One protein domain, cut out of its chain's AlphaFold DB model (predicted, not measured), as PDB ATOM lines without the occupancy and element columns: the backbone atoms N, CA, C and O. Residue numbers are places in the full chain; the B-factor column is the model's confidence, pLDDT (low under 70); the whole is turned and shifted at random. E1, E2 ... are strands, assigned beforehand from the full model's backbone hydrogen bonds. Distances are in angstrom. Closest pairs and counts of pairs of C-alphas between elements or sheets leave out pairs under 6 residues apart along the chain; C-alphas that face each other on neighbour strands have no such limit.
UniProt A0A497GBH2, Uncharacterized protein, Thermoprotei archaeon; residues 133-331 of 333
ATOM      1  N   GLY A 133     129.937 180.604 245.571       95.94
ATOM      2  CA  GLY A 133     129.296 180.766 246.866       95.94
ATOM      3  C   GLY A 133     127.875 180.240 246.869       95.94
ATOM      4  O   GLY A 133     127.109 180.511 245.949       95.94
ATOM      5  N   LEU A 134     127.515 179.526 247.925       95.62
ATOM      6  CA  LEU A 134     126.157 179.064 248.175       95.62
ATOM      7  C   LEU A 134     125.793 179.396 249.617       95.62
ATOM      8  O   LEU A 134     126.498 178.965 250.528       95.62
ATOM      9  N   LEU A 135     124.724 180.164 249.820       93.81
ATOM     10  CA  LEU A 135     124.294 180.636 251.139       93.81
ATOM     11  C   LEU A 135     122.862 180.215 251.419       93.81
ATOM     12  O   LEU A 135     122.001 180.357 250.550       93.81
ATOM     13  N   ALA A 136     122.604 179.717 252.633       91.94
ATOM     14  CA  ALA A 136     121.263 179.386 253.113       91.94
ATOM     15  C   ALA A 136     120.938 180.193 254.350       91.94
ATOM     16  O   ALA A 136     121.754 180.332 255.263       91.94
ATOM     17  N   HIS A 137     119.700 180.668 254.390       89.12
ATOM     18  CA  HIS A 137     119.177 181.483 255.467       89.12
ATOM     19  C   HIS A 137     117.821 180.959 255.943       89.12
ATOM     20  O   HIS A 137     116.847 180.888 255.189       89.12
ATOM     21  N   ARG A 138     117.745 180.569 257.218       81.94
ATOM     22  CA  ARG A 138     116.513 180.076 257.834       81.94
ATOM     23  C   ARG A 138     115.661 181.237 258.359       81.94
ATOM     24  O   ARG A 138     115.770 181.629 259.518       81.94
ATOM     25  N   SER A 139     114.716 181.703 257.547       74.31
ATOM     26  CA  SER A 139     113.628 182.621 257.945       74.31
ATOM     27  C   SER A 139     114.087 183.983 258.507       74.31
ATOM     28  O   SER A 139     115.155 184.473 258.169       74.31
ATOM     29  N   SER A 140     113.267 184.627 259.348       63.66
ATOM     30  CA  SER A 140     113.484 185.973 259.899       63.66
ATOM     31  C   SER A 140     114.616 186.091 260.924       63.66
ATOM     32  O   SER A 140     114.819 187.185 261.440       63.66
ATOM     33  N   ASP A 141     115.310 185.003 261.272       73.75
ATOM     34  CA  ASP A 141     116.475 185.064 262.154       73.75
ATOM     35  C   ASP A 141     117.721 185.398 261.320       73.75
ATOM     36  O   ASP A 141     118.238 184.506 260.645       73.75
ATOM     37  N   PRO A 142     118.229 186.646 261.330       68.19
ATOM     38  CA  PRO A 142     119.392 187.037 260.529       68.19
ATOM     39  C   PRO A 142     120.665 186.239 260.862       68.19
ATOM     40  O   PRO A 142     121.622 186.282 260.089       68.19
ATOM     41  N   TRP A 143     120.676 185.498 261.975       73.25
ATOM     42  CA  TRP A 143     121.808 184.701 262.450       73.25
ATOM     43  C   TRP A 143     121.738 183.240 262.027       73.25
ATOM     44  O   TRP A 143     122.734 182.529 262.116       73.25
ATOM     45  N   ALA A 144     120.609 182.781 261.497       82.12
ATOM     46  CA  ALA A 144     120.472 181.424 260.990       82.12
ATOM     47  C   ALA A 144     120.982 181.308 259.542       82.12
ATOM     48  O   ALA A 144     120.299 180.744 258.678       82.12
ATOM     49  N   LYS A 145     122.167 181.877 259.273       87.81
ATOM     50  CA  LYS A 145     122.850 181.804 257.977       87.81
ATOM     51  C   LYS A 145     124.094 180.940 258.056       87.81
ATOM     52  O   LYS A 145     124.885 181.033 258.999       87.81
ATOM     53  N   HIS A 146     124.290 180.157 257.014       90.06
ATOM     54  CA  HIS A 146     125.535 179.464 256.746       90.06
ATOM     55  C   HIS A 146     125.765 179.458 255.240       90.06
ATOM     56  O   HIS A 146     124.826 179.549 254.449       90.06
ATOM     57  N   TRP A 147     127.027 179.403 254.850       93.25
ATOM     58  CA  TRP A 147     127.402 179.436 253.449       93.25
ATOM     59  C   TRP A 147     128.667 178.643 253.217       93.25
ATOM     60  O   TRP A 147     129.535 178.523 254.084       93.25
ATOM     61  N   VAL A 148     128.771 178.106 252.014       94.62
ATOM     62  CA  VAL A 148     129.955 177.417 251.529       94.62
ATOM     63  C   VAL A 148     130.548 178.211 250.379       94.62
ATOM     64  O   VAL A 148     129.854 178.582 249.434       94.62
ATOM     65  N   VAL A 149     131.851 178.461 250.471       95.88
ATOM     66  CA  VAL A 149     132.652 179.029 249.388       95.88
ATOM     67  C   VAL A 149     133.621 177.969 248.907       95.88
ATOM     68  O   VAL A 149     134.290 177.333 249.727       95.88
ATOM     69  N   PHE A 150     133.701 177.756 247.599       96.00
ATOM     70  CA  PHE A 150     134.491 176.664 247.046       96.00
ATOM     71  C   PHE A 150     135.117 176.987 245.689       96.00
ATOM     72  O   PHE A 150     134.559 177.717 244.872       96.00
ATOM     73  N   ASP A 151     136.288 176.394 245.459       94.56
ATOM     74  CA  ASP A 151     136.932 176.305 244.151       94.56
ATOM     75  C   ASP A 151     136.491 174.995 243.497       94.56
ATOM     76  O   ASP A 151     136.844 173.907 243.960       94.56
ATOM     77  N   TYR A 152     135.725 175.076 242.409       94.44
ATOM     78  CA  TYR A 152     135.230 173.877 241.737       94.44
ATOM     79  C   TYR A 152     136.332 173.086 241.026       94.44
ATOM     80  O   TYR A 152     136.130 171.897 240.789       94.44
ATOM     81  N   LEU A 153     137.486 173.687 240.699       92.50
ATOM     82  CA  LEU A 153     138.595 172.998 240.031       92.50
ATOM     83  C   LEU A 153     139.336 172.053 240.982       92.50
ATOM     84  O   LEU A 153     139.724 170.953 240.585       92.50
ATOM     85  N   SER A 154     139.542 172.459 242.235       91.75
ATOM     86  CA  SER A 154     140.170 171.612 243.259       91.75
ATOM     87  C   SER A 154     139.159 170.845 244.112       91.75
ATOM     88  O   SER A 154     139.507 169.822 244.700       91.75
ATOM     89  N   GLY A 155     137.918 171.330 244.189       93.50
ATOM     90  CA  GLY A 155     136.903 170.858 245.129       93.50
ATOM     91  C   GLY A 155     137.126 171.393 246.541       93.50
ATOM     92  O   GLY A 155     136.382 171.034 247.452       93.50
ATOM     93  N   TYR A 156     138.147 172.226 246.755       94.75
ATOM     94  CA  TYR A 156     138.420 172.798 248.059       94.75
ATOM     95  C   TYR A 156     137.284 173.730 248.477       94.75
ATOM     96  O   TYR A 156     136.887 174.614 247.717       94.75
ATOM     97  N   TYR A 157     136.785 173.549 249.694       95.81
ATOM     98  CA  TYR A 157     135.691 174.339 250.236       95.81
ATOM     99  C   TYR A 157     136.008 174.866 251.632       95.81
ATOM    100  O   TYR A 157     136.800 174.293 252.389       95.81
ATOM    101  N   ARG A 158     135.330 175.956 251.983       94.62
ATOM    102  CA  ARG A 158     135.237 176.508 253.332       94.62
ATOM    103  C   ARG A 158     133.769 176.746 253.648       94.62
ATOM    104  O   ARG A 158     133.067 177.396 252.881       94.62
ATOM    105  N   LEU A 159     133.324 176.186 254.760       93.56
ATOM    106  CA  LEU A 159     131.975 176.300 255.280       93.56
ATOM    107  C   LEU A 159     131.990 177.245 256.470       93.56
ATOM    108  O   LEU A 159     132.745 177.049 257.426       93.56
ATOM    109  N   TYR A 160     131.129 178.241 256.410       91.12
ATOM    110  CA  TYR A 160     130.994 179.280 257.408       91.12
ATOM    111  C   TYR A 160     129.580 179.288 257.961       91.12
ATOM    112  O   TYR A 160     128.630 178.897 257.280       91.12
ATOM    113  N   MET A 161     129.432 179.762 259.191       87.56
ATOM    114  CA  MET A 161     128.119 180.052 259.753       87.56
ATOM    115  C   MET A 161     128.187 181.236 260.704       87.56
ATOM    116  O   MET A 161     129.226 181.482 261.329       87.56
ATOM    117  N   TYR A 162     127.065 181.929 260.864       85.50
ATOM    118  CA  TYR A 162     126.938 182.898 261.939       85.50
ATOM    119  C   TYR A 162     126.863 182.197 263.292       85.50
ATOM    120  O   TYR A 162     126.078 181.274 263.499       85.50
ATOM    121  N   VAL A 163     127.700 182.654 264.224       74.06
ATOM    122  CA  VAL A 163     127.687 182.203 265.625       74.06
ATOM    123  C   VAL A 163     127.145 183.257 266.582       74.06
ATOM    124  O   VAL A 163     126.725 182.932 267.687       74.06
ATOM    125  N   SER A 164     127.155 184.526 266.171       69.50
ATOM    126  CA  SER A 164     126.563 185.652 266.897       69.50
ATOM    127  C   SER A 164     126.326 186.828 265.933       69.50
ATOM    128  O   SER A 164     126.803 186.774 264.793       69.50
ATOM    129  N   PRO A 165     125.604 187.885 266.354       68.38
ATOM    130  CA  PRO A 165     125.333 189.040 265.513       68.38
ATOM    131  C   PRO A 165     126.568 189.622 264.814       68.38
ATOM    132  O   PRO A 165     127.454 190.157 265.471       68.38
ATOM    133  N   GLY A 166     126.623 189.514 263.482       66.44
ATOM    134  CA  GLY A 166     127.712 190.056 262.659       66.44
ATOM    135  C   GLY A 166     129.038 189.286 262.712       66.44
ATOM    136  O   GLY A 166     129.985 189.712 262.059       66.44
ATOM    137  N   ASN A 167     129.114 188.156 263.428       77.44
ATOM    138  CA  ASN A 167     130.341 187.361 263.558       77.44
ATOM    139  C   ASN A 167     130.186 185.985 262.910       77.44
ATOM    140  O   ASN A 167     129.476 185.105 263.413       77.44
ATOM    141  N   ALA A 168     130.870 185.829 261.782       83.19
ATOM    142  CA  ALA A 168     130.999 184.587 261.043       83.19
ATOM    143  C   ALA A 168     132.180 183.767 261.566       83.19
ATOM    144  O   ALA A 168     133.278 184.298 261.719       83.19
ATOM    145  N   ASP A 169     131.979 182.466 261.743       87.19
ATOM    146  CA  ASP A 169     133.061 181.531 262.035       87.19
ATOM    147  C   ASP A 169     133.263 180.572 260.869       87.19
ATOM    148  O   ASP A 169     132.299 180.035 260.315       87.19
ATOM    149  N   LEU A 170     134.525 180.258 260.577       90.56
ATOM    150  CA  LEU A 170     134.863 179.070 259.803       90.56
ATOM    151  C   LEU A 170     134.492 177.826 260.621       90.56
ATOM    152  O   LEU A 170     135.032 177.610 261.707       90.56
ATOM    153  N   LYS A 171     133.595 176.997 260.091       89.62
ATOM    154  CA  LYS A 171     133.159 175.752 260.739       89.62
ATOM    155  C   LYS A 171     133.903 174.545 260.228       89.62
ATOM    156  O   LYS A 171     134.364 173.732 261.020       89.62
ATOM    157  N   GLU A 172     134.059 174.457 258.917       91.75
ATOM    158  CA  GLU A 172     134.749 173.340 258.296       91.75
ATOM    159  C   GLU A 172     135.462 173.795 257.034       91.75
ATOM    160  O   GLU A 172     135.070 174.754 256.371       91.75
ATOM    161  N   LYS A 173     136.541 173.103 256.696       94.69
ATOM    162  CA  LYS A 173     137.192 173.213 255.398       94.69
ATOM    163  C   LYS A 173     137.648 171.832 254.978       94.69
ATOM    164  O   LYS A 173     138.083 171.043 255.815       94.69
ATOM    165  N   GLY A 174     137.612 171.568 253.687       95.62
ATOM    166  CA  GLY A 174     137.968 170.260 253.168       95.62
ATOM    167  C   GLY A 174     137.951 170.245 251.657       95.62
ATOM    168  O   GLY A 174     137.994 171.292 251.017       95.62
ATOM    169  N   TYR A 175     137.883 169.043 251.101       95.38
ATOM    170  CA  TYR A 175     137.739 168.829 249.671       95.38
ATOM    171  C   TYR A 175     136.445 168.067 249.427       95.38
ATOM    172  O   TYR A 175     136.238 166.983 249.970       95.38
ATOM    173  N   ALA A 176     135.565 168.663 248.638       94.88
ATOM    174  CA  ALA A 176     134.342 168.041 248.185       94.88
ATOM    175  C   ALA A 176     134.660 166.950 247.151       94.88
ATOM    176  O   ALA A 176     135.603 167.091 246.363       94.88
ATOM    177  N   PRO A 177     133.869 165.868 247.100       93.75
ATOM    178  CA  PRO A 177     134.004 164.871 246.059       93.75
ATOM    179  C   PRO A 177     133.672 165.491 244.697       93.75
ATOM    180  O   PRO A 177     132.588 166.043 244.491       93.75
ATOM    181  N   ILE A 178     134.609 165.345 243.757       94.50
ATOM    182  CA  ILE A 178     134.407 165.651 242.340       94.50
ATOM    183  C   ILE A 178     134.187 164.336 241.595       94.50
ATOM    184  O   ILE A 178     135.110 163.549 241.371       94.50
ATOM    185  N   VAL A 179     132.948 164.097 241.192       94.25
ATOM    186  CA  VAL A 179     132.533 162.896 240.477       94.25
ATOM    187  C   VAL A 179     132.715 163.128 238.979       94.25
ATOM    188  O   VAL A 179     132.002 163.926 238.375       94.25
ATOM    189  N   LYS A 180     133.672 162.424 238.366       92.25
ATOM    190  CA  LYS A 180     133.977 162.506 236.927       92.25
ATOM    191  C   LYS A 180     133.626 161.198 236.222       92.25
ATOM    192  O   LYS A 180     133.809 160.122 236.789       92.25
ATOM    193  N   GLY A 181     133.158 161.284 234.975       86.44
ATOM    194  CA  GLY A 181     132.981 160.115 234.101       86.44
ATOM    195  C   GLY A 181     131.882 159.133 234.524       86.44
ATOM    196  O   GLY A 181     131.870 158.002 234.046       86.44
ATOM    197  N   LYS A 182     130.969 159.532 235.419       90.00
ATOM    198  CA  LYS A 182     129.864 158.692 235.902       90.00
ATOM    199  C   LYS A 182     128.521 159.345 235.596       90.00
ATOM    200  O   LYS A 182     128.387 160.556 235.717       90.00
ATOM    201  N   ASN A 183     127.524 158.520 235.282       93.81
ATOM    202  CA  ASN A 183     126.133 158.950 235.079       93.81
ATOM    203  C   ASN A 183     125.267 158.751 236.329       93.81
ATOM    204  O   ASN A 183     124.058 158.949 236.275       93.81
ATOM    205  N   SER A 184     125.859 158.325 237.446       93.56
ATOM    206  CA  SER A 184     125.128 158.105 238.687       93.56
ATOM    207  C   SER A 184     125.989 158.349 239.919       93.56
ATOM    208  O   SER A 184     127.184 158.035 239.902       93.56
ATOM    209  N   TYR A 185     125.364 158.800 241.003       92.12
ATOM    210  CA  TYR A 185     125.970 158.896 242.330       92.12
ATOM    211  C   TYR A 185     125.015 158.350 243.396       92.12
ATOM    212  O   TYR A 185     123.804 158.534 243.301       92.12
ATOM    213  N   ASP A 186     125.562 157.642 244.384       89.69
ATOM    214  CA  ASP A 186     124.801 156.940 245.419       89.69
ATOM    215  C   ASP A 186     125.092 157.549 246.789       89.69
ATOM    216  O   ASP A 186     125.989 157.096 247.499       89.69
ATOM    217  N   VAL A 187     124.346 158.602 247.139       86.94
ATOM    218  CA  VAL A 187     124.550 159.332 248.400       86.94
ATOM    219  C   VAL A 187     124.135 158.496 249.613       86.94
ATOM    220  O   VAL A 187     124.661 158.661 250.710       86.94
ATOM    221  N   CYS A 188     123.227 157.542 249.406       81.25
ATOM    222  CA  CYS A 188     122.795 156.603 250.429       81.25
ATOM    223  C   CYS A 188     123.921 155.693 250.923       81.25
ATOM    224  O   CYS A 188     124.089 155.495 252.127       81.25
ATOM    225  N   SER A 189     124.667 155.117 249.982       83.00
ATOM    226  CA  SER A 189     125.760 154.189 250.276       83.00
ATOM    227  C   SER A 189     127.075 154.922 250.524       83.00
ATOM    228  O   SER A 189     127.950 154.414 251.222       83.00
ATOM    229  N   GLN A 190     127.231 156.108 249.935       82.19
ATOM    230  CA  GLN A 190     128.436 156.930 249.998       82.19
ATOM    231  C   GLN A 190     128.057 158.324 250.483       82.19
ATOM    232  O   GLN A 190     128.011 159.276 249.706       82.19
ATOM    233  N   LYS A 191     127.773 158.438 251.784       81.31
ATOM    234  CA  LYS A 191     127.481 159.735 252.394       81.31
ATOM    235  C   LYS A 191     128.684 160.677 252.226       81.31
ATOM    236  O   LYS A 191     129.783 160.310 252.652       81.31
ATOM    237  N   PRO A 192     128.508 161.867 251.626       85.75
ATOM    238  CA  PRO A 192     129.573 162.841 251.479       85.75
ATOM    239  C   PRO A 192     130.024 163.345 252.847       85.75
ATOM    240  O   PRO A 192     129.208 163.672 253.704       85.75
ATOM    241  N   SER A 193     131.335 163.470 253.036       85.75
ATOM    242  CA  SER A 193     131.936 164.166 254.180       85.75
ATOM    243  C   SER A 193     132.091 165.668 253.901       85.75
ATOM    244  O   SER A 193     133.100 166.274 254.259       85.75
ATOM    245  N   SER A 194     131.179 166.238 253.119       91.88
ATOM    246  CA  SER A 194     131.232 167.625 252.672       91.88
ATOM    247  C   SER A 194     129.822 168.176 252.481       91.88
ATOM    248  O   SER A 194     128.925 167.424 252.086       91.88
ATOM    249  N   PRO A 195     129.622 169.493 252.675       92.50
ATOM    250  CA  PRO A 195     128.325 170.135 252.458       92.50
ATOM    251  C   PRO A 195     127.915 170.135 250.982       92.50
ATOM    252  O   PRO A 195     126.742 170.306 250.669       92.50
ATOM    253  N   ILE A 196     128.878 169.949 250.071       95.62
ATOM    254  CA  ILE A 196     128.656 169.965 248.626       95.62
ATOM    255  C   ILE A 196     129.195 168.715 247.935       95.62
ATOM    256  O   ILE A 196     130.158 168.105 248.405       95.62
ATOM    257  N   VAL A 197     128.616 168.382 246.783       95.50
ATOM    258  CA  VAL A 197     129.123 167.381 245.830       95.50
ATOM    259  C   VAL A 197     129.128 167.990 244.435       95.50
ATOM    260  O   VAL A 197     128.137 168.589 244.019       95.50
ATOM    261  N   ILE A 198     130.226 167.820 243.698       97.00
ATOM    262  CA  ILE A 198     130.373 168.331 242.330       97.00
ATOM    263  C   ILE A 198     130.364 167.145 241.370       97.00
ATOM    264  O   ILE A 198     131.208 166.256 241.465       97.00
ATOM    265  N   VAL A 199     129.433 167.123 240.418       97.25
ATOM    266  CA  VAL A 199     129.340 166.074 239.396       97.25
ATOM    267  C   VAL A 199     129.596 166.678 238.023       97.25
ATOM    268  O   VAL A 199     128.804 167.476 237.528       97.25
ATOM    269  N   VAL A 200     130.702 166.292 237.393       96.81
ATOM    270  CA  VAL A 200     131.105 166.812 236.082       96.81
ATOM    271  C   VAL A 200     130.335 166.086 234.985       96.81
ATOM    272  O   VAL A 200     130.402 164.859 234.887       96.81
ATOM    273  N   ASN A 201     129.652 166.844 234.125       96.00
ATOM    274  CA  ASN A 201     128.995 166.304 232.945       96.00
ATOM    275  C   ASN A 201     130.072 165.775 231.973       96.00
ATOM    276  O   ASN A 201     130.818 166.571 231.389       96.00
ATOM    277  N   PRO A 202     130.149 164.452 231.727       92.19
ATOM    278  CA  PRO A 202     131.183 163.859 230.878       92.19
ATOM    279  C   PRO A 202     131.068 164.288 229.410       92.19
ATOM    280  O   PRO A 202     131.977 164.059 228.617       92.19
ATOM    281  N   THR A 203     129.945 164.898 229.034       91.88
ATOM    282  CA  THR A 203     129.664 165.353 227.673       91.88
ATOM    283  C   THR A 203     130.055 166.812 227.437       91.88
ATOM    284  O   THR A 203     130.001 167.257 226.292       91.88
ATOM    285  N   ARG A 204     130.430 167.566 228.487       91.38
ATOM    286  CA  ARG A 204     130.633 169.032 228.444       91.38
ATOM    287  C   ARG A 204     129.448 169.773 227.807       91.38
ATOM    288  O   ARG A 204     129.639 170.689 227.014       91.38
ATOM    289  N   ALA A 205     128.235 169.295 228.082       95.69
ATOM    290  CA  ALA A 205     126.989 169.762 227.476       95.69
ATOM    291  C   ALA A 205     126.901 169.661 225.939       95.69
ATOM    292  O   ALA A 205     125.993 170.243 225.356       95.69
ATOM    293  N   GLN A 206     127.784 168.918 225.263       92.62
ATOM    294  CA  GLN A 206     127.762 168.783 223.795       92.62
ATOM    295  C   GLN A 206     126.650 167.848 223.284       92.62
ATOM    296  O   GLN A 206     126.355 167.797 222.088       92.62
ATOM    297  N   ARG A 207     126.013 167.116 224.198       94.75
ATOM    298  CA  ARG A 207     124.827 166.281 223.984       94.75
ATOM    299  C   ARG A 207     123.993 166.267 225.259       94.75
ATOM    300  O   ARG A 207     124.490 166.631 226.325       94.75
ATOM    301  N   ASP A 208     122.752 165.820 225.132       97.44
ATOM    302  CA  ASP A 208     121.894 165.587 226.285       97.44
ATOM    303  C   ASP A 208     122.537 164.562 227.223       97.44
ATOM    304  O   ASP A 208     123.197 163.603 226.798       97.44
ATOM    305  N   TRP A 209     122.358 164.779 228.519       97.56
ATOM    306  CA  TRP A 209     122.923 163.932 229.553       97.56
ATOM    307  C   TRP A 209     121.949 163.788 230.716       97.56
ATOM    308  O   TRP A 209     121.238 164.719 231.074       97.56
ATOM    309  N   THR A 210     121.901 162.598 231.307       97.94
ATOM    310  CA  THR A 210     121.096 162.330 232.498       97.94
ATOM    311  C   THR A 210     122.002 161.858 233.620       97.94
ATOM    312  O   THR A 210     122.760 160.903 233.443       97.94
ATOM    313  N   LEU A 211     121.882 162.509 234.776       97.88
ATOM    314  CA  LEU A 211     122.485 162.072 236.028       97.88
ATOM    315  C   LEU A 211     121.430 161.384 236.899       97.88
ATOM    316  O   LEU A 211     120.387 161.963 237.198       97.88
ATOM    317  N   GLU A 212     121.727 160.171 237.354       96.31
ATOM    318  CA  GLU A 212     120.945 159.469 238.370       96.31
ATOM    319  C   GLU A 212     121.533 159.701 239.767       96.31
ATOM    320  O   GLU A 212     122.614 159.224 240.109       96.31
ATOM    321  N   TRP A 213     120.801 160.419 240.605       94.00
ATOM    322  CA  TRP A 213     121.146 160.668 241.998       94.00
ATOM    323  C   TRP A 213     120.334 159.725 242.885       94.00
ATOM    324  O   TRP A 213     119.119 159.870 242.995       94.00
ATOM    325  N   LYS A 214     120.965 158.708 243.475       90.56
ATOM    326  CA  LYS A 214     120.261 157.766 244.357       90.56
ATOM    327  C   LYS A 214     120.195 158.358 245.755       90.56
ATOM    328  O   LYS A 214     121.235 158.483 246.396       90.56
ATOM    329  N   CYS A 215     118.992 158.738 246.178       80.75
ATOM    330  CA  CYS A 215     118.722 159.625 247.303       80.75
ATOM    331  C   CYS A 215     117.496 159.166 248.113       80.75
ATOM    332  O   CYS A 215     116.654 158.457 247.570       80.75
ATOM    333  N   GLY A 216     117.385 159.502 249.406       66.50
ATOM    334  CA  GLY A 216     116.135 159.295 250.154       66.50
ATOM    335  C   GLY A 216     116.241 158.966 251.646       66.50
ATOM    336  O   GLY A 216     117.214 158.382 252.120       66.50
ATOM    337  N   ILE A 217     115.168 159.307 252.366       56.78
ATOM    338  CA  ILE A 217     114.965 159.049 253.796       56.78
ATOM    339  C   ILE A 217     114.310 157.667 253.960       56.78
ATOM    340  O   ILE A 217     113.235 157.415 253.418       56.78
ATOM    341  N   GLY A 218     114.942 156.752 254.699       57.97
ATOM    342  CA  GLY A 218     114.400 155.421 255.029       57.97
ATOM    343  C   GLY A 218     114.477 154.368 253.911       57.97
ATOM    344  O   GLY A 218     114.779 153.211 254.194       57.97
ATOM    345  N   SER A 219     114.284 154.755 252.647       65.75
ATOM    346  CA  SER A 219     114.514 153.904 251.470       65.75
ATOM    347  C   SER A 219     115.081 154.730 250.317       65.75
ATOM    348  O   SER A 219     114.513 155.761 249.961       65.75
ATOM    349  N   CYS A 220     116.182 154.273 249.725       74.88
ATOM    350  CA  CYS A 220     116.845 154.972 248.627       74.88
ATOM    351  C   CYS A 220     116.041 154.843 247.335       74.88
ATOM    352  O   CYS A 220     115.809 153.735 246.851       74.88
ATOM    353  N   TYR A 221     115.642 155.976 246.771       85.19
ATOM    354  CA  TYR A 221     115.002 156.088 245.467       85.19
ATOM    355  C   TYR A 221     115.920 156.825 244.482       85.19
ATOM    356  O   TYR A 221     117.010 157.271 244.835       85.19
ATOM    357  N   ILE A 222     115.533 156.885 243.206       91.38
ATOM    358  CA  ILE A 222     116.365 157.467 242.145       91.38
ATOM    359  C   ILE A 222     115.775 158.799 241.702       91.38
ATOM    360  O   ILE A 222     114.635 158.876 241.247       91.38
ATOM    361  N   CYS A 223     116.598 159.831 241.797       93.38
ATOM    362  CA  CYS A 223     116.303 161.220 241.507       93.38
ATOM    363  C   CYS A 223     117.045 161.543 240.199       93.38
ATOM    364  O   CYS A 223     118.273 161.487 240.158       93.38
ATOM    365  N   ARG A 224     116.337 161.785 239.088       96.69
ATOM    366  CA  ARG A 224     116.972 161.946 237.765       96.69
ATOM    367  C   ARG A 224     117.068 163.406 237.370       96.69
ATOM    368  O   ARG A 224     116.061 164.098 237.402       96.69
ATOM    369  N   PHE A 225     118.246 163.849 236.955       97.94
ATOM    370  CA  PHE A 225     118.488 165.198 236.452       97.94
ATOM    371  C   PHE A 225     118.777 165.140 234.963       97.94
ATOM    372  O   PHE A 225     119.770 164.538 234.555       97.94
ATOM    373  N   TYR A 226     117.905 165.748 234.166       98.25
ATOM    374  CA  TYR A 226     118.064 165.825 232.723       98.25
ATOM    375  C   TYR A 226     118.707 167.156 232.339       98.25
ATOM    376  O   TYR A 226     118.153 168.231 232.578       98.25
ATOM    377  N   LEU A 227     119.885 167.078 231.733       97.81
ATOM    378  CA  LEU A 227     120.670 168.218 231.292       97.81
ATOM    379  C   LEU A 227     120.674 168.248 229.772       97.81
ATOM    380  O   LEU A 227     121.305 167.417 229.121       97.81
ATOM    381  N   GLN A 228     119.981 169.238 229.223       97.25
ATOM    382  CA  GLN A 228     119.943 169.467 227.786       97.25
ATOM    383  C   GLN A 228     121.318 169.866 227.237       97.25
ATOM    384  O   GLN A 228     122.110 170.540 227.920       97.25
ATOM    385  N   LYS A 229     121.571 169.472 225.988       97.75
ATOM    386  CA  LYS A 229     122.669 169.966 225.162       97.75
ATOM    387  C   LYS A 229     122.649 171.494 225.138       97.75
ATOM    388  O   LYS A 229     121.595 172.111 224.996       97.75
ATOM    389  N   LEU A 230     123.828 172.094 225.222       97.75
ATOM    390  CA  LEU A 230     124.037 173.527 225.059       97.75
ATOM    391  C   LEU A 230     124.825 173.803 223.774       97.75
ATOM    392  O   LEU A 230     125.470 172.919 223.212       97.75
ATOM    393  N   GLN A 231     124.734 175.044 223.302       94.62
ATOM    394  CA  GLN A 231     125.524 175.556 222.183       94.62
ATOM    395  C   GLN A 231     126.652 176.445 222.713       94.62
ATOM    396  O   GLN A 231     126.497 177.076 223.760       94.62
ATOM    397  N   GLY A 232     127.748 176.524 221.960       92.00
ATOM    398  CA  GLY A 232     128.900 177.373 222.258       92.00
ATOM    399  C   GLY A 232     130.132 176.614 222.753       92.00
ATOM    400  O   GLY A 232     130.093 175.409 223.025       92.00
ATOM    401  N   ASP A 233     131.231 177.358 222.872       93.06
ATOM    402  CA  ASP A 233     132.537 176.833 223.264       93.06
ATOM    403  C   ASP A 233     132.612 176.674 224.786       93.06
ATOM    404  O   ASP A 233     132.898 177.616 225.531       93.06
ATOM    405  N   ILE A 234     132.291 175.465 225.247       94.44
ATOM    406  CA  ILE A 234     132.169 175.119 226.667       94.44
ATOM    407  C   ILE A 234     133.463 174.479 227.161       94.44
ATOM    408  O   ILE A 234     133.892 173.436 226.659       94.44
ATOM    409  N   GLU A 235     134.058 175.078 228.190       92.88
ATOM    410  CA  GLU A 235     135.222 174.523 228.878       92.88
ATOM    411  C   GLU A 235     134.811 173.335 229.753       92.88
ATOM    412  O   GLU A 235     135.346 172.228 229.622       92.88
ATOM    413  N   ILE A 236     133.840 173.568 230.637       94.62
ATOM    414  CA  ILE A 236     133.365 172.593 231.615       94.62
ATOM    415  C   ILE A 236     131.879 172.813 231.912       94.62
ATOM    416  O   ILE A 236     131.382 173.935 231.909       94.62
ATOM    417  N   ASP A 237     131.176 171.716 232.172       97.31
ATOM    418  CA  ASP A 237     129.774 171.693 232.583       97.31
ATOM    419  C   ASP A 237     129.645 170.730 233.764       97.31
ATOM    420  O   ASP A 237     130.147 169.603 233.702       97.31
ATOM    421  N   PHE A 238     129.029 171.165 234.857       97.94
ATOM    422  CA  PHE A 238     128.904 170.369 236.075       97.94
ATOM    423  C   PHE A 238     127.643 170.718 236.860       97.94
ATOM    424  O   PHE A 238     127.031 171.762 236.663       97.94
ATOM    425  N   ILE A 239     127.253 169.822 237.758       98.12
ATOM    426  CA  ILE A 239     126.163 170.017 238.709       98.12
ATOM    427  C   ILE A 239     126.763 170.097 240.105       98.12
ATOM    428  O   ILE A 239     127.584 169.253 240.470       98.12
ATOM    429  N   VAL A 240     126.338 171.081 240.888       97.88
ATOM    430  CA  VAL A 240     126.648 171.186 242.312       97.88
ATOM    431  C   VAL A 240     125.402 170.830 243.104       97.88
ATOM    432  O   VAL A 240     124.334 171.392 242.869       97.88
ATOM    433  N   PHE A 241     125.563 169.899 244.033       96.25
ATOM    434  CA  PHE A 241     124.593 169.569 245.067       96.25
ATOM    435  C   PHE A 241     125.055 170.213 246.358       96.25
ATOM    436  O   PHE A 241     126.235 170.101 246.689       96.25
ATOM    437  N   TRP A 242     124.145 170.849 247.079       94.00
ATOM    438  CA  TRP A 242     124.426 171.449 248.370       94.00
ATOM    439  C   TRP A 242     123.328 171.101 249.374       94.00
ATOM    440  O   TRP A 242     122.139 171.238 249.080       94.00
ATOM    441  N   GLU A 243     123.776 170.612 250.528       87.81
ATOM    442  CA  GLU A 243     122.979 170.289 251.710       87.81
ATOM    443  C   GLU A 243     123.080 171.450 252.706       87.81
ATOM    444  O   GLU A 243     124.156 171.729 253.254       87.81
ATOM    445  N   ASP A 244     121.960 172.132 252.942       75.69
ATOM    446  CA  ASP A 244     121.901 173.333 253.783       75.69
ATOM    447  C   ASP A 244     121.666 173.020 255.278       75.69
ATOM    448  O   ASP A 244     121.555 173.898 256.133       75.69
ATOM    449  N   LEU A 245     121.677 171.742 255.651       76.12
ATOM    450  CA  LEU A 245     121.672 171.297 257.047       76.12
ATOM    451  C   LEU A 245     122.982 170.644 257.484       76.12
ATOM    452  O   LEU A 245     123.065 170.132 258.601       76.12
ATOM    453  N   TYR A 246     124.032 170.697 256.663       78.81
ATOM    454  CA  TYR A 246     125.271 169.954 256.908       78.81
ATOM    455  C   TYR A 246     125.904 170.210 258.295       78.81
ATOM    456  O   TYR A 246     126.395 169.280 258.931       78.81
ATOM    457  N   THR A 247     125.846 171.440 258.826       64.44
ATOM    458  CA  THR A 247     126.370 171.781 260.172       64.44
ATOM    459  C   THR A 247     125.432 171.429 261.326       64.44
ATOM    460  O   THR A 247     125.830 171.482 262.490       64.44
ATOM    461  N   HIS A 248     124.181 171.097 261.025       62.41
ATOM    462  CA  HIS A 248     123.169 170.667 261.982       62.41
ATOM    463  C   HIS A 248     122.635 169.304 261.562       62.41
ATOM    464  O   HIS A 248     121.447 169.197 261.245       62.41
ATOM    465  N   PRO A 249     123.493 168.264 261.546       54.72
ATOM    466  CA  PRO A 249     123.079 166.942 261.124       54.72
ATOM    467  C   PRO A 249     121.937 166.478 262.028       54.72
ATOM    468  O   PRO A 249     122.141 166.103 263.183       54.72
ATOM    469  N   SER A 250     120.709 166.552 261.520       53.69
ATOM    470  CA  SER A 250     119.572 165.940 262.189       53.69
ATOM    471  C   SER A 250     119.716 164.420 262.078       53.69
ATOM    472  O   SER A 250     120.325 163.902 261.141       53.69
ATOM    473  N   SER A 251     119.158 163.676 263.032       51.94
ATOM    474  CA  SER A 251     119.171 162.206 263.007       51.94
ATOM    475  C   SER A 251     118.430 161.608 261.798       51.94
ATOM    476  O   SER A 251     118.586 160.421 261.508       51.94
ATOM    477  N   SER A 252     117.669 162.421 261.063       55.53
ATOM    478  CA  SER A 252     117.007 162.111 259.797       55.53
ATOM    479  C   SER A 252     117.710 162.837 258.645       55.53
ATOM    480  O   SER A 252     117.222 163.851 258.156       55.53
ATOM    481  N   TYR A 253     118.882 162.345 258.246       56.91
ATOM    482  CA  TYR A 253     119.618 162.879 257.095       56.91
ATOM    483  C   TYR A 253     118.751 162.857 255.819       56.91
ATOM    484  O   TYR A 253     118.160 161.819 255.509       56.91
ATOM    485  N   ASP A 254     118.682 163.998 255.126       65.12
ATOM    486  CA  ASP A 254     117.869 164.262 253.927       65.12
ATOM    487  C   ASP A 254     118.521 163.689 252.640       65.12
ATOM    488  O   ASP A 254     119.528 162.978 252.672       65.12
ATOM    489  N   ASP A 255     117.917 163.955 251.482       78.75
ATOM    490  CA  ASP A 255     118.265 163.467 250.148       78.75
ATOM    491  C   ASP A 255     119.476 164.179 249.487       78.75
ATOM    492  O   ASP A 255     119.823 163.868 248.338       78.75
ATOM    493  N   TRP A 256     120.159 165.064 250.234       85.44
ATOM    494  CA  TRP A 256     121.383 165.794 249.856       85.44
ATOM    495  C   TRP A 256     121.218 166.704 248.636       85.44
ATOM    496  O   TRP A 256     122.095 166.816 247.773       85.44
ATOM    497  N   ARG A 257     120.023 167.284 248.516       90.31
ATOM    498  CA  ARG A 257     119.515 167.895 247.282       90.31
ATOM    499  C   ARG A 257     118.713 169.163 247.548       90.31
ATOM    500  O   ARG A 257     117.824 169.509 246.762       90.31
ATOM    501  N   ASP A 258     119.008 169.839 248.653       90.44
ATOM    502  CA  ASP A 258     118.299 171.049 249.068       90.44
ATOM    503  C   ASP A 258     118.467 172.172 248.066       90.44
ATOM    504  O   ASP A 258     117.516 172.910 247.811       90.44
ATOM    505  N   HIS A 259     119.645 172.263 247.452       95.62
ATOM    506  CA  HIS A 259     119.919 173.186 246.370       95.62
ATOM    507  C   HIS A 259     120.799 172.517 245.316       95.62
ATOM    508  O   HIS A 259     121.906 172.058 245.607       95.62
ATOM    509  N   VAL A 260     120.307 172.446 244.077       97.75
ATOM    510  CA  VAL A 260     121.027 171.829 242.960       97.75
ATOM    511  C   VAL A 260     121.082 172.769 241.772       97.75
ATOM    512  O   VAL A 260     120.052 173.196 241.241       97.75
ATOM    513  N   ILE A 261     122.305 173.048 241.332       98.38
ATOM    514  CA  ILE A 261     122.608 174.033 240.298       98.38
ATOM    515  C   ILE A 261     123.497 173.388 239.243       98.38
ATOM    516  O   ILE A 261     124.502 172.762 239.573       98.38
ATOM    517  N   ARG A 262     123.160 173.574 237.969       98.44
ATOM    518  CA  ARG A 262     124.074 173.322 236.855       98.44
ATOM    519  C   ARG A 262     124.893 174.579 236.587       98.44
ATOM    520  O   ARG A 262     124.321 175.651 236.391       98.44
ATOM    521  N   VAL A 263     126.209 174.434 236.532       98.31
ATOM    522  CA  VAL A 263     127.157 175.499 236.212       98.31
ATOM    523  C   VAL A 263     127.926 175.109 234.952       98.31
ATOM    524  O   VAL A 263     128.472 174.009 234.855       98.31
ATOM    525  N   THR A 264     127.976 176.021 233.988       97.88
ATOM    526  CA  THR A 264     128.695 175.856 232.721       97.88
ATOM    527  C   THR A 264     129.652 177.030 232.538       97.88
ATOM    528  O   THR A 264     129.204 178.174 232.540       97.88
ATOM    529  N   ALA A 265     130.945 176.766 232.352       95.88
ATOM    530  CA  ALA A 265     131.938 177.791 232.026       95.88
ATOM    531  C   ALA A 265     132.258 177.760 230.525       95.88
ATOM    532  O   ALA A 265     132.521 176.692 229.958       95.88
ATOM    533  N   PHE A 266     132.237 178.926 229.883       95.31
ATOM    534  CA  PHE A 266     132.550 179.108 228.465       95.31
ATOM    535  C   PHE A 266     133.965 179.663 228.271       95.31
ATOM    536  O   PHE A 266     134.530 180.311 229.150       95.31
ATOM    537  N   PHE A 267     134.524 179.473 227.076       93.50
ATOM    538  CA  PHE A 267     135.896 179.886 226.741       93.50
ATOM    539  C   PHE A 267     136.152 181.382 226.902       93.50
ATOM    540  O   PHE A 267     137.279 181.802 227.157       93.50
ATOM    541  N   ASN A 268     135.111 182.189 226.721       91.75
ATOM    542  CA  ASN A 268     135.183 183.640 226.817       91.75
ATOM    543  C   ASN A 268     135.147 184.153 228.270       91.75
ATOM    544  O   ASN A 268     135.211 185.360 228.471       91.75
ATOM    545  N   GLY A 269     135.051 183.273 229.274       90.62
ATOM    546  CA  GLY A 269     134.916 183.657 230.683       90.62
ATOM    547  C   GLY A 269     133.478 183.964 231.110       90.62
ATOM    548  O   GLY A 269     133.256 184.438 232.219       90.62
ATOM    549  N   THR A 270     132.485 183.693 230.260       95.25
ATOM    550  CA  THR A 270     131.081 183.690 230.683       95.25
ATOM    551  C   THR A 270     130.771 182.413 231.460       95.25
ATOM    552  O   THR A 270     131.189 181.321 231.076       95.25
ATOM    553  N   TYR A 271     129.978 182.538 232.517       96.94
ATOM    554  CA  TYR A 271     129.378 181.438 233.257       96.94
ATOM    555  C   TYR A 271     127.879 181.430 233.026       96.94
ATOM    556  O   TYR A 271     127.223 182.469 233.077       96.94
ATOM    557  N   ARG A 272     127.325 180.240 232.815       97.75
ATOM    558  CA  ARG A 272     125.889 179.988 232.843       97.75
ATOM    559  C   ARG A 272     125.536 179.202 234.089       97.75
ATOM    560  O   ARG A 272     126.163 178.189 234.387       97.75
ATOM    561  N   LEU A 273     124.490 179.645 234.767       97.94
ATOM    562  CA  LEU A 273     123.972 179.044 235.983       97.94
ATOM    563  C   LEU A 273     122.507 178.701 235.765       97.94
ATOM    564  O   LEU A 273     121.733 179.571 235.379       97.94
ATOM    565  N   ALA A 274     122.120 177.452 235.994       98.38
ATOM    566  CA  ALA A 274     120.740 177.009 235.855       98.38
ATOM    567  C   ALA A 274     120.302 176.235 237.096       98.38
ATOM    568  O   ALA A 274     120.900 175.218 237.455       98.38
ATOM    569  N   VAL A 275     119.237 176.707 237.742       98.50
ATOM    570  CA  VAL A 275     118.661 176.022 238.904       98.50
ATOM    571  C   VAL A 275     117.907 174.778 238.434       98.50
ATOM    572  O   VAL A 275     117.058 174.868 237.547       98.50
ATOM    573  N   LEU A 276     118.211 173.622 239.032       98.06
ATOM    574  CA  LEU A 276     117.508 172.352 238.792       98.06
ATOM    575  C   LEU A 276     116.461 172.088 239.882       98.06
ATOM    576  O   LEU A 276     115.346 171.651 239.600       98.06
ATOM    577  N   THR A 277     116.815 172.355 241.140       96.81
ATOM    578  CA  THR A 277     115.881 172.327 242.271       96.81
ATOM    579  C   THR A 277     116.421 173.154 243.433       96.81
ATOM    580  O   THR A 277     117.634 173.263 243.604       96.81
ATOM    581  N   ALA A 278     115.525 173.710 244.241       95.88
ATOM    582  CA  ALA A 278     115.849 174.466 245.440       95.88
ATOM    583  C   ALA A 278     114.668 174.388 246.435       95.88
ATOM    584  O   ALA A 278     113.554 174.830 246.129       95.88
ATOM    585  N   LYS A 279     114.868 173.752 247.596       91.94
ATOM    586  CA  LYS A 279     113.803 173.416 248.559       91.94
ATOM    587  C   LYS A 279     113.330 174.631 249.368       91.94
ATOM    588  O   LYS A 279     114.000 175.650 249.483       91.94
ATOM    589  N   GLY A 280     112.141 174.514 249.964       84.88
ATOM    590  CA  GLY A 280     111.476 175.611 250.680       84.88
ATOM    591  C   GLY A 280     111.968 175.890 252.102       84.88
ATOM    592  O   GLY A 280     111.583 176.910 252.665       84.88
ATOM    593  N   GLY A 281     112.802 175.022 252.687       85.69
ATOM    594  CA  GLY A 281     113.225 175.135 254.092       85.69
ATOM    595  C   GLY A 281     114.074 176.369 254.411       85.69
ATOM    596  O   GLY A 281     114.114 176.795 255.564       85.69
ATOM    597  N   TYR A 282     114.704 176.953 253.392       89.94
ATOM    598  CA  TYR A 282     115.650 178.058 253.502       89.94
ATOM    599  C   TYR A 282     115.424 179.067 252.385       89.94
ATOM    600  O   TYR A 282     114.936 178.726 251.314       89.94
ATOM    601  N   GLU A 283     115.784 180.319 252.618       92.69
ATOM    602  CA  GLU A 283     116.182 181.219 251.542       92.69
ATOM    603  C   GLU A 283     117.565 180.791 251.047       92.69
ATOM    604  O   GLU A 283     118.405 180.417 251.861       92.69
ATOM    605  N   GLN A 284     117.787 180.791 249.732       94.12
ATOM    606  CA  GLN A 284     119.020 180.272 249.136       94.12
ATOM    607  C   GLN A 284     119.577 181.253 248.102       94.12
ATOM    608  O   GLN A 284     118.839 181.720 247.233       94.12
ATOM    609  N   GLU A 285     120.873 181.539 248.177       94.69
ATOM    610  CA  GLU A 285     121.587 182.449 247.275       94.69
ATOM    611  C   GLU A 285     122.726 181.715 246.561       94.69
ATOM    612  O   GLU A 285     123.325 180.782 247.106       94.69
ATOM    613  N   PHE A 286     123.018 182.140 245.330       96.25
ATOM    614  CA  PHE A 286     124.200 181.714 244.580       96.25
ATOM    615  C   PHE A 286     125.067 182.926 244.251       96.25
ATOM    616  O   PHE A 286     124.573 183.901 243.685       96.25
ATOM    617  N   HIS A 287     126.367 182.830 244.511       95.12
ATOM    618  CA  HIS A 287     127.364 183.858 244.216       95.12
ATOM    619  C   HIS A 287     128.459 183.318 243.292       95.12
ATOM    620  O   HIS A 287     128.845 182.151 243.374       95.12
ATOM    621  N   LEU A 288     128.989 184.190 242.440       93.50
ATOM    622  CA  LEU A 288     130.091 183.911 241.521       93.50
ATOM    623  C   LEU A 288     131.157 184.995 241.696       93.50
ATOM    624  O   LEU A 288     130.808 186.170 241.728       93.50
ATOM    625  N   GLY A 289     132.432 184.606 241.772       90.88
ATOM    626  CA  GLY A 289     133.534 185.561 241.938       90.88
ATOM    627  C   GLY A 289     133.651 186.074 243.367       90.88
ATOM    628  O   GLY A 289     133.686 187.271 243.609       90.88
ATOM    629  N   VAL A 290     133.650 185.158 244.333       90.19
ATOM    630  CA  VAL A 290     133.732 185.510 245.754       90.19
ATOM    631  C   VAL A 290     135.166 185.895 246.118       90.19
ATOM    632  O   VAL A 290     136.020 185.018 246.214       90.19
ATOM    633  N   ASP A 291     135.415 187.181 246.366       81.12
ATOM    634  CA  ASP A 291     136.760 187.690 246.675       81.12
ATOM    635  C   ASP A 291     137.192 187.426 248.127       81.12
ATOM    636  O   ASP A 291     138.281 186.904 248.373       81.12
ATOM    637  N   ASP A 292     136.332 187.745 249.103       80.44
ATOM    638  CA  ASP A 292     136.562 187.441 250.520       80.44
ATOM    639  C   ASP A 292     135.491 186.463 251.045       80.44
ATOM    640  O   ASP A 292     134.371 186.871 251.366       80.44
ATOM    641  N   PRO A 293     135.825 185.165 251.183       76.88
ATOM    642  CA  PRO A 293     134.906 184.135 251.658       76.88
ATOM    643  C   PRO A 293     134.327 184.376 253.058       76.88
ATOM    644  O   PRO A 293     133.229 183.895 253.352       76.88
ATOM    645  N   LEU A 294     135.058 185.083 253.931       73.62
ATOM    646  CA  LEU A 294     134.586 185.433 255.277       73.62
ATOM    647  C   LEU A 294     133.510 186.523 255.228       73.62
ATOM    648  O   LEU A 294     132.675 186.602 256.126       73.62
ATOM    649  N   SER A 295     133.523 187.337 254.174       68.81
ATOM    650  CA  SER A 295     132.650 188.494 253.995       68.81
ATOM    651  C   SER A 295     131.317 188.190 253.309       68.81
ATOM    652  O   SER A 295     130.636 189.131 252.920       68.81
ATOM    653  N   MET A 296     130.915 186.922 253.141       69.81
ATOM    654  CA  MET A 296     129.686 186.586 252.405       69.81
ATOM    655  C   MET A 296     128.434 186.520 253.307       69.81
ATOM    656  O   MET A 296     128.157 185.477 253.898       69.81
ATOM    657  N   PRO A 297     127.642 187.612 253.401       65.88
ATOM    658  CA  PRO A 297     126.257 187.498 253.855       65.88
ATOM    659  C   PRO A 297     125.212 188.378 253.128       65.88
ATOM    660  O   PRO A 297     124.124 188.511 253.694       65.88
ATOM    661  N   THR A 298     125.518 188.975 251.962       70.81
ATOM    662  CA  THR A 298     124.617 189.257 250.802       70.81
ATOM    663  C   THR A 298     125.286 190.221 249.805       70.81
ATOM    664  O   THR A 298     125.970 191.139 250.238       70.81
ATOM    665  N   GLU A 299     124.967 190.057 248.514       68.31
ATOM    666  CA  GLU A 299     125.360 190.849 247.325       68.31
ATOM    667  C   GLU A 299     126.876 191.003 247.015       68.31
ATOM    668  O   GLU A 299     127.684 191.211 247.917       68.31
ATOM    669  N   PRO A 300     127.272 190.960 245.724       80.69
ATOM    670  CA  PRO A 300     126.431 190.607 244.582       80.69
ATOM    671  C   PRO A 300     126.110 189.100 244.566       80.69
ATOM    672  O   PRO A 300     127.009 188.262 244.683       80.69
ATOM    673  N   TYR A 301     124.830 188.735 244.450       90.38
ATOM    674  CA  TYR A 301     124.407 187.367 244.117       90.38
ATOM    675  C   TYR A 301     123.926 187.300 242.668       90.38
ATOM    676  O   TYR A 301     123.485 188.281 242.078       90.38
ATOM    677  N   ILE A 302     123.968 186.103 242.091       95.19
ATOM    678  CA  ILE A 302     123.393 185.835 240.771       95.19
ATOM    679  C   ILE A 302     121.880 185.681 240.878       95.19
ATOM    680  O   ILE A 302     121.129 186.197 240.054       95.19
ATOM    681  N   TYR A 303     121.426 184.975 241.913       96.06
ATOM    682  CA  TYR A 303     120.018 184.908 242.261       96.06
ATOM    683  C   TYR A 303     119.821 184.651 243.744       96.06
ATOM    684  O   TYR A 303     120.698 184.135 244.443       96.06
ATOM    685  N   LYS A 304     118.593 184.936 244.166       95.06
ATOM    686  CA  LYS A 304     118.083 184.695 245.503       95.06
ATOM    687  C   LYS A 304     116.716 184.032 245.415       95.06
ATOM    688  O   LYS A 304     115.792 184.557 244.790       95.06
ATOM    689  N   LYS A 305     116.587 182.864 246.035       95.00
ATOM    690  CA  LYS A 305     115.313 182.177 246.229       95.00
ATOM    691  C   LYS A 305     114.701 182.603 247.560       95.00
ATOM    692  O   LYS A 305     115.316 182.323 248.586       95.00
ATOM    693  N   PRO A 306     113.474 183.151 247.585       93.31
ATOM    694  CA  PRO A 306     112.809 183.510 248.833       93.31
ATOM    695  C   PRO A 306     112.643 182.329 249.798       93.31
ATOM    696  O   PRO A 306     112.475 181.172 249.384       93.31
ATOM    697  N   PHE A 307     112.630 182.632 251.096       91.44
ATOM    698  CA  PHE A 307     112.267 181.673 252.138       91.44
ATOM    699  C   PHE A 307     110.859 181.097 251.896       91.44
ATOM    700  O   PHE A 307     109.951 181.811 251.473       91.44
ATOM    701  N   GLY A 308     110.666 179.798 252.144       89.88
ATOM    702  CA  GLY A 308     109.388 179.104 251.939       89.88
ATOM    703  C   GLY A 308     109.078 178.736 250.484       89.88
ATOM    704  O   GLY A 308     108.304 177.810 250.245       89.88
ATOM    705  N   ALA A 309     109.697 179.396 249.498       94.00
ATOM    706  CA  ALA A 309     109.497 179.066 248.091       94.00
ATOM    707  C   ALA A 309     110.183 177.741 247.735       94.00
ATOM    708  O   ALA A 309     111.368 177.558 248.013       94.00
ATOM    709  N   TYR A 310     109.458 176.840 247.079       95.44
ATOM    710  CA  TYR A 310     110.015 175.625 246.490       95.44
ATOM    711  C   TYR A 310     110.160 175.823 244.981       95.44
ATOM    712  O   TYR A 310     109.185 176.149 244.304       95.44
ATOM    713  N   TRP A 311     111.365 175.639 244.451       97.44
ATOM    714  CA  TRP A 311     111.655 175.750 243.024       97.44
ATOM    715  C   TRP A 311     112.043 174.379 242.479       97.44
ATOM    716  O   TRP A 311     113.072 173.831 242.860       97.44
ATOM    717  N   ALA A 312     111.245 173.837 241.563       96.56
ATOM    718  CA  ALA A 312     111.611 172.674 240.763       96.56
ATOM    719  C   ALA A 312     110.833 172.685 239.448       96.56
ATOM    720  O   ALA A 312     109.678 173.111 239.407       96.56
ATOM    721  N   ASN A 313     111.449 172.168 238.390       97.19
ATOM    722  CA  ASN A 313     110.788 171.897 237.121       97.19
ATOM    723  C   ASN A 313     110.866 170.391 236.851       97.19
ATOM    724  O   ASN A 313     111.896 169.895 236.395       97.19
ATOM    725  N   ILE A 314     109.810 169.653 237.205       96.75
ATOM    726  CA  ILE A 314     109.778 168.193 237.066       96.75
ATOM    727  C   ILE A 314     108.911 167.816 235.867       96.75
ATOM    728  O   ILE A 314     107.701 168.030 235.884       96.75
ATOM    729  N   ILE A 315     109.521 167.211 234.847       96.94
ATOM    730  CA  ILE A 315     108.838 166.757 233.628       96.94
ATOM    731  C   ILE A 315     109.067 165.255 233.503       96.94
ATOM    732  O   ILE A 315     110.201 164.782 233.527       96.94
ATOM    733  N   SER A 316     107.982 164.480 233.428       94.62
ATOM    734  CA  SER A 316     108.038 163.015 233.298       94.62
ATOM    735  C   SER A 316     108.916 162.313 234.354       94.62
ATOM    736  O   SER A 316     109.508 161.272 234.082       94.62
ATOM    737  N   GLY A 317     109.018 162.882 235.562       93.00
ATOM    738  CA  GLY A 317     109.829 162.341 236.663       93.00
ATOM    739  C   GLY A 317     111.314 162.732 236.651       93.00
ATOM    740  O   GLY A 317     112.074 162.224 237.475       93.00
ATOM    741  N   TYR A 318     111.732 163.629 235.757       97.38
ATOM    742  CA  TYR A 318     113.090 164.169 235.686       97.38
ATOM    743  C   TYR A 318     113.095 165.617 236.170       97.38
ATOM    744  O   TYR A 318     112.186 166.376 235.854       97.38
ATOM    745  N   TYR A 319     114.122 166.007 236.918       97.75
ATOM    746  CA  TYR A 319     114.425 167.398 237.233       97.75
ATOM    747  C   TYR A 319     115.092 168.042 236.020       97.75
ATOM    748  O   TYR A 319     116.135 167.575 235.555       97.75
ATOM    749  N   HIS A 320     114.483 169.112 235.530       98.44
ATOM    750  CA  HIS A 320     114.982 169.947 234.449       98.44
ATOM    751  C   HIS A 320     115.420 171.305 234.990       98.44
ATOM    752  O   HIS A 320     115.049 171.718 236.089       98.44
ATOM    753  N   GLU A 321     116.185 172.024 234.176       98.00
ATOM    754  CA  GLU A 321     116.452 173.439 234.409       98.00
ATOM    755  C   GLU A 321     115.130 174.211 234.468       98.00
ATOM    756  O   GLU A 321     114.207 173.963 233.683       98.00
ATOM    757  N   ILE A 322     115.031 175.143 235.408       98.06
ATOM    758  CA  ILE A 322     113.869 176.019 235.543       98.06
ATOM    759  C   ILE A 322     114.042 177.178 234.541       98.06
ATOM    760  O   ILE A 322     114.999 177.943 234.685       98.06
ATOM    761  N   PRO A 323     113.170 177.326 233.519       96.38
ATOM    762  CA  PRO A 323     113.439 178.201 232.370       96.38
ATOM    763  C   PRO A 323     113.710 179.671 232.710       96.38
ATOM    764  O   PRO A 323     114.534 180.308 232.063       96.38
ATOM    765  N   ASP A 324     113.052 180.207 233.738       97.06
ATOM    766  CA  ASP A 324     113.182 181.595 234.201       97.06
ATOM    767  C   ASP A 324     114.190 181.754 235.361       97.06
ATOM    768  O   ASP A 324     114.187 182.767 236.066       97.06
ATOM    769  N   LYS A 325     115.030 180.736 235.589       98.06
ATOM    770  CA  LYS A 325     116.115 180.704 236.587       98.06
ATOM    771  C   LYS A 325     117.424 180.226 235.950       98.06
ATOM    772  O   LYS A 325     118.183 179.451 236.539       98.06
ATOM    773  N   VAL A 326     117.652 180.686 234.720       98.19
ATOM    774  CA  VAL A 326     118.897 180.528 233.973       98.19
ATOM    775  C   VAL A 326     119.552 181.896 233.842       98.19
ATOM    776  O   VAL A 326     118.938 182.836 233.343       98.19
ATOM    777  N   TYR A 327     120.803 181.995 234.268       97.88
ATOM    778  CA  TYR A 327     121.550 183.242 234.354       97.88
ATOM    779  C   TYR A 327     122.864 183.114 233.594       97.88
ATOM    780  O   TYR A 327     123.469 182.043 233.587       97.88
ATOM    781  N   TYR A 328     123.306 184.207 232.976       96.69
ATOM    782  CA  TYR A 328     124.593 184.314 232.295       96.69
ATOM    783  C   TYR A 328     125.363 185.483 232.893       96.69
ATOM    784  O   TYR A 328     124.813 186.574 233.027       96.69
ATOM    785  N   VAL A 329     126.616 185.247 233.263       94.69
ATOM    786  CA  VAL A 329     127.455 186.220 233.967       94.69
ATOM    787  C   VAL A 329     128.834 186.200 233.339       94.69
ATOM    788  O   VAL A 329     129.467 185.149 233.281       94.69
ATOM    789  N   ASN A 330     129.304 187.345 232.863       91.19
ATOM    790  CA  ASN A 330     130.674 187.495 232.400       91.19
ATOM    791  C   ASN A 330     131.522 188.036 233.553       91.19
ATOM    792  O   ASN A 330     131.231 189.100 234.082       91.19
ATOM    793  N   VAL A 331     132.552 187.294 233.960       83.12
ATOM    794  CA  VAL A 331     133.443 187.698 235.066       83.12
ATOM    795  C   VAL A 331     134.659 188.499 234.580       83.12
ATOM    796  O   VAL A 331     135.649 188.621 235.297       83.12
TER     797      VAL A 331
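What this domain is: This is residues 133 to 331 of the 333 residues of an uncharacterized protein of Thermoprotei archaeon (UniProt A0A497GBH2). Two strongly twisted sheets make a sandwich, only partly face to face and with their strands crossed: E1, E12 and E13 of the smaller sheet meet E9, E10 and E11 of the larger, while E3 and E4 reach out to one side. The larger sheet has two wings, E6 E9 E10 E11 E16 and E5 E7 E8 E15 E14, joined where E14 pairs with E11. The printed part has 199 residues with sixteen strands, E1 to E16 along the chain, and no named helix; the class is all strand, though under half of the residues, 99, are in named elements. The smaller sheet runs E4 E3 E2 E1 E12 E13, antiparallel; the larger is branched and mixed. The whole is compact, with a radius of gyration of the C-alphas of 16.0 A and spans of 47 by 43 by 30 A.

Where its parts are: E1, residues 133 to 137, begins at C-alpha 133 (129.296, 180.766, 246.866). E2 is 145 to 150, E3 156 to 164 with 25.7 A, E4 167 to 175 with 24.3 A, E5 184 to 186, E6 196 to 200, E7 209 to 215 and E8 221 to 227. E9, 234 to 242, spans 23.3 A, E10, 259 to 266, 22.7 A and E11, 270 to 278, 23.1 A. E12 is 283 to 288, E13 303 to 305, E14 311 to 315, E15 318 to 320 and E16 326 to 330, ending at C-alpha 330 (130.674, 187.495, 232.400).

How they stand to each other: E1 E2 E3 E4 form a meander, each strand the antiparallel neighbour of the one before; E9 E10 E11 form another. In the hairpin E1 and E2, N 134 and O 148 are 2.9 A apart, within hydrogen-bond range. E12 is the antiparallel neighbour of E1 too, with N 133 and O 287 at 2.9 A, within hydrogen-bond range. E10 lies on one side of E11, E14 and E16 on the other; N 278 and O 311 are 2.8 A apart, N 271 and O 329 2.8 A. E8 and E15 are parallel, with N 319 and O 224 at 2.8 A. Between the sheets, whose strands stand at 41 degrees, the closest C-alphas of E10 and E12, His 259 and Gln 284, are 7.7 A apart. E4 and E9 are apart.

The domain as a whole: The C-alphas farthest apart, those of Pro 165 and Arg 207, are 47.4 A apart. The printed part has no cut. The links E9 to E10 and E12 to E13 are long. The mean pLDDT of the printed part is 88.8; 21 residues are under 70, among them 247 to 254 and 216 to 219.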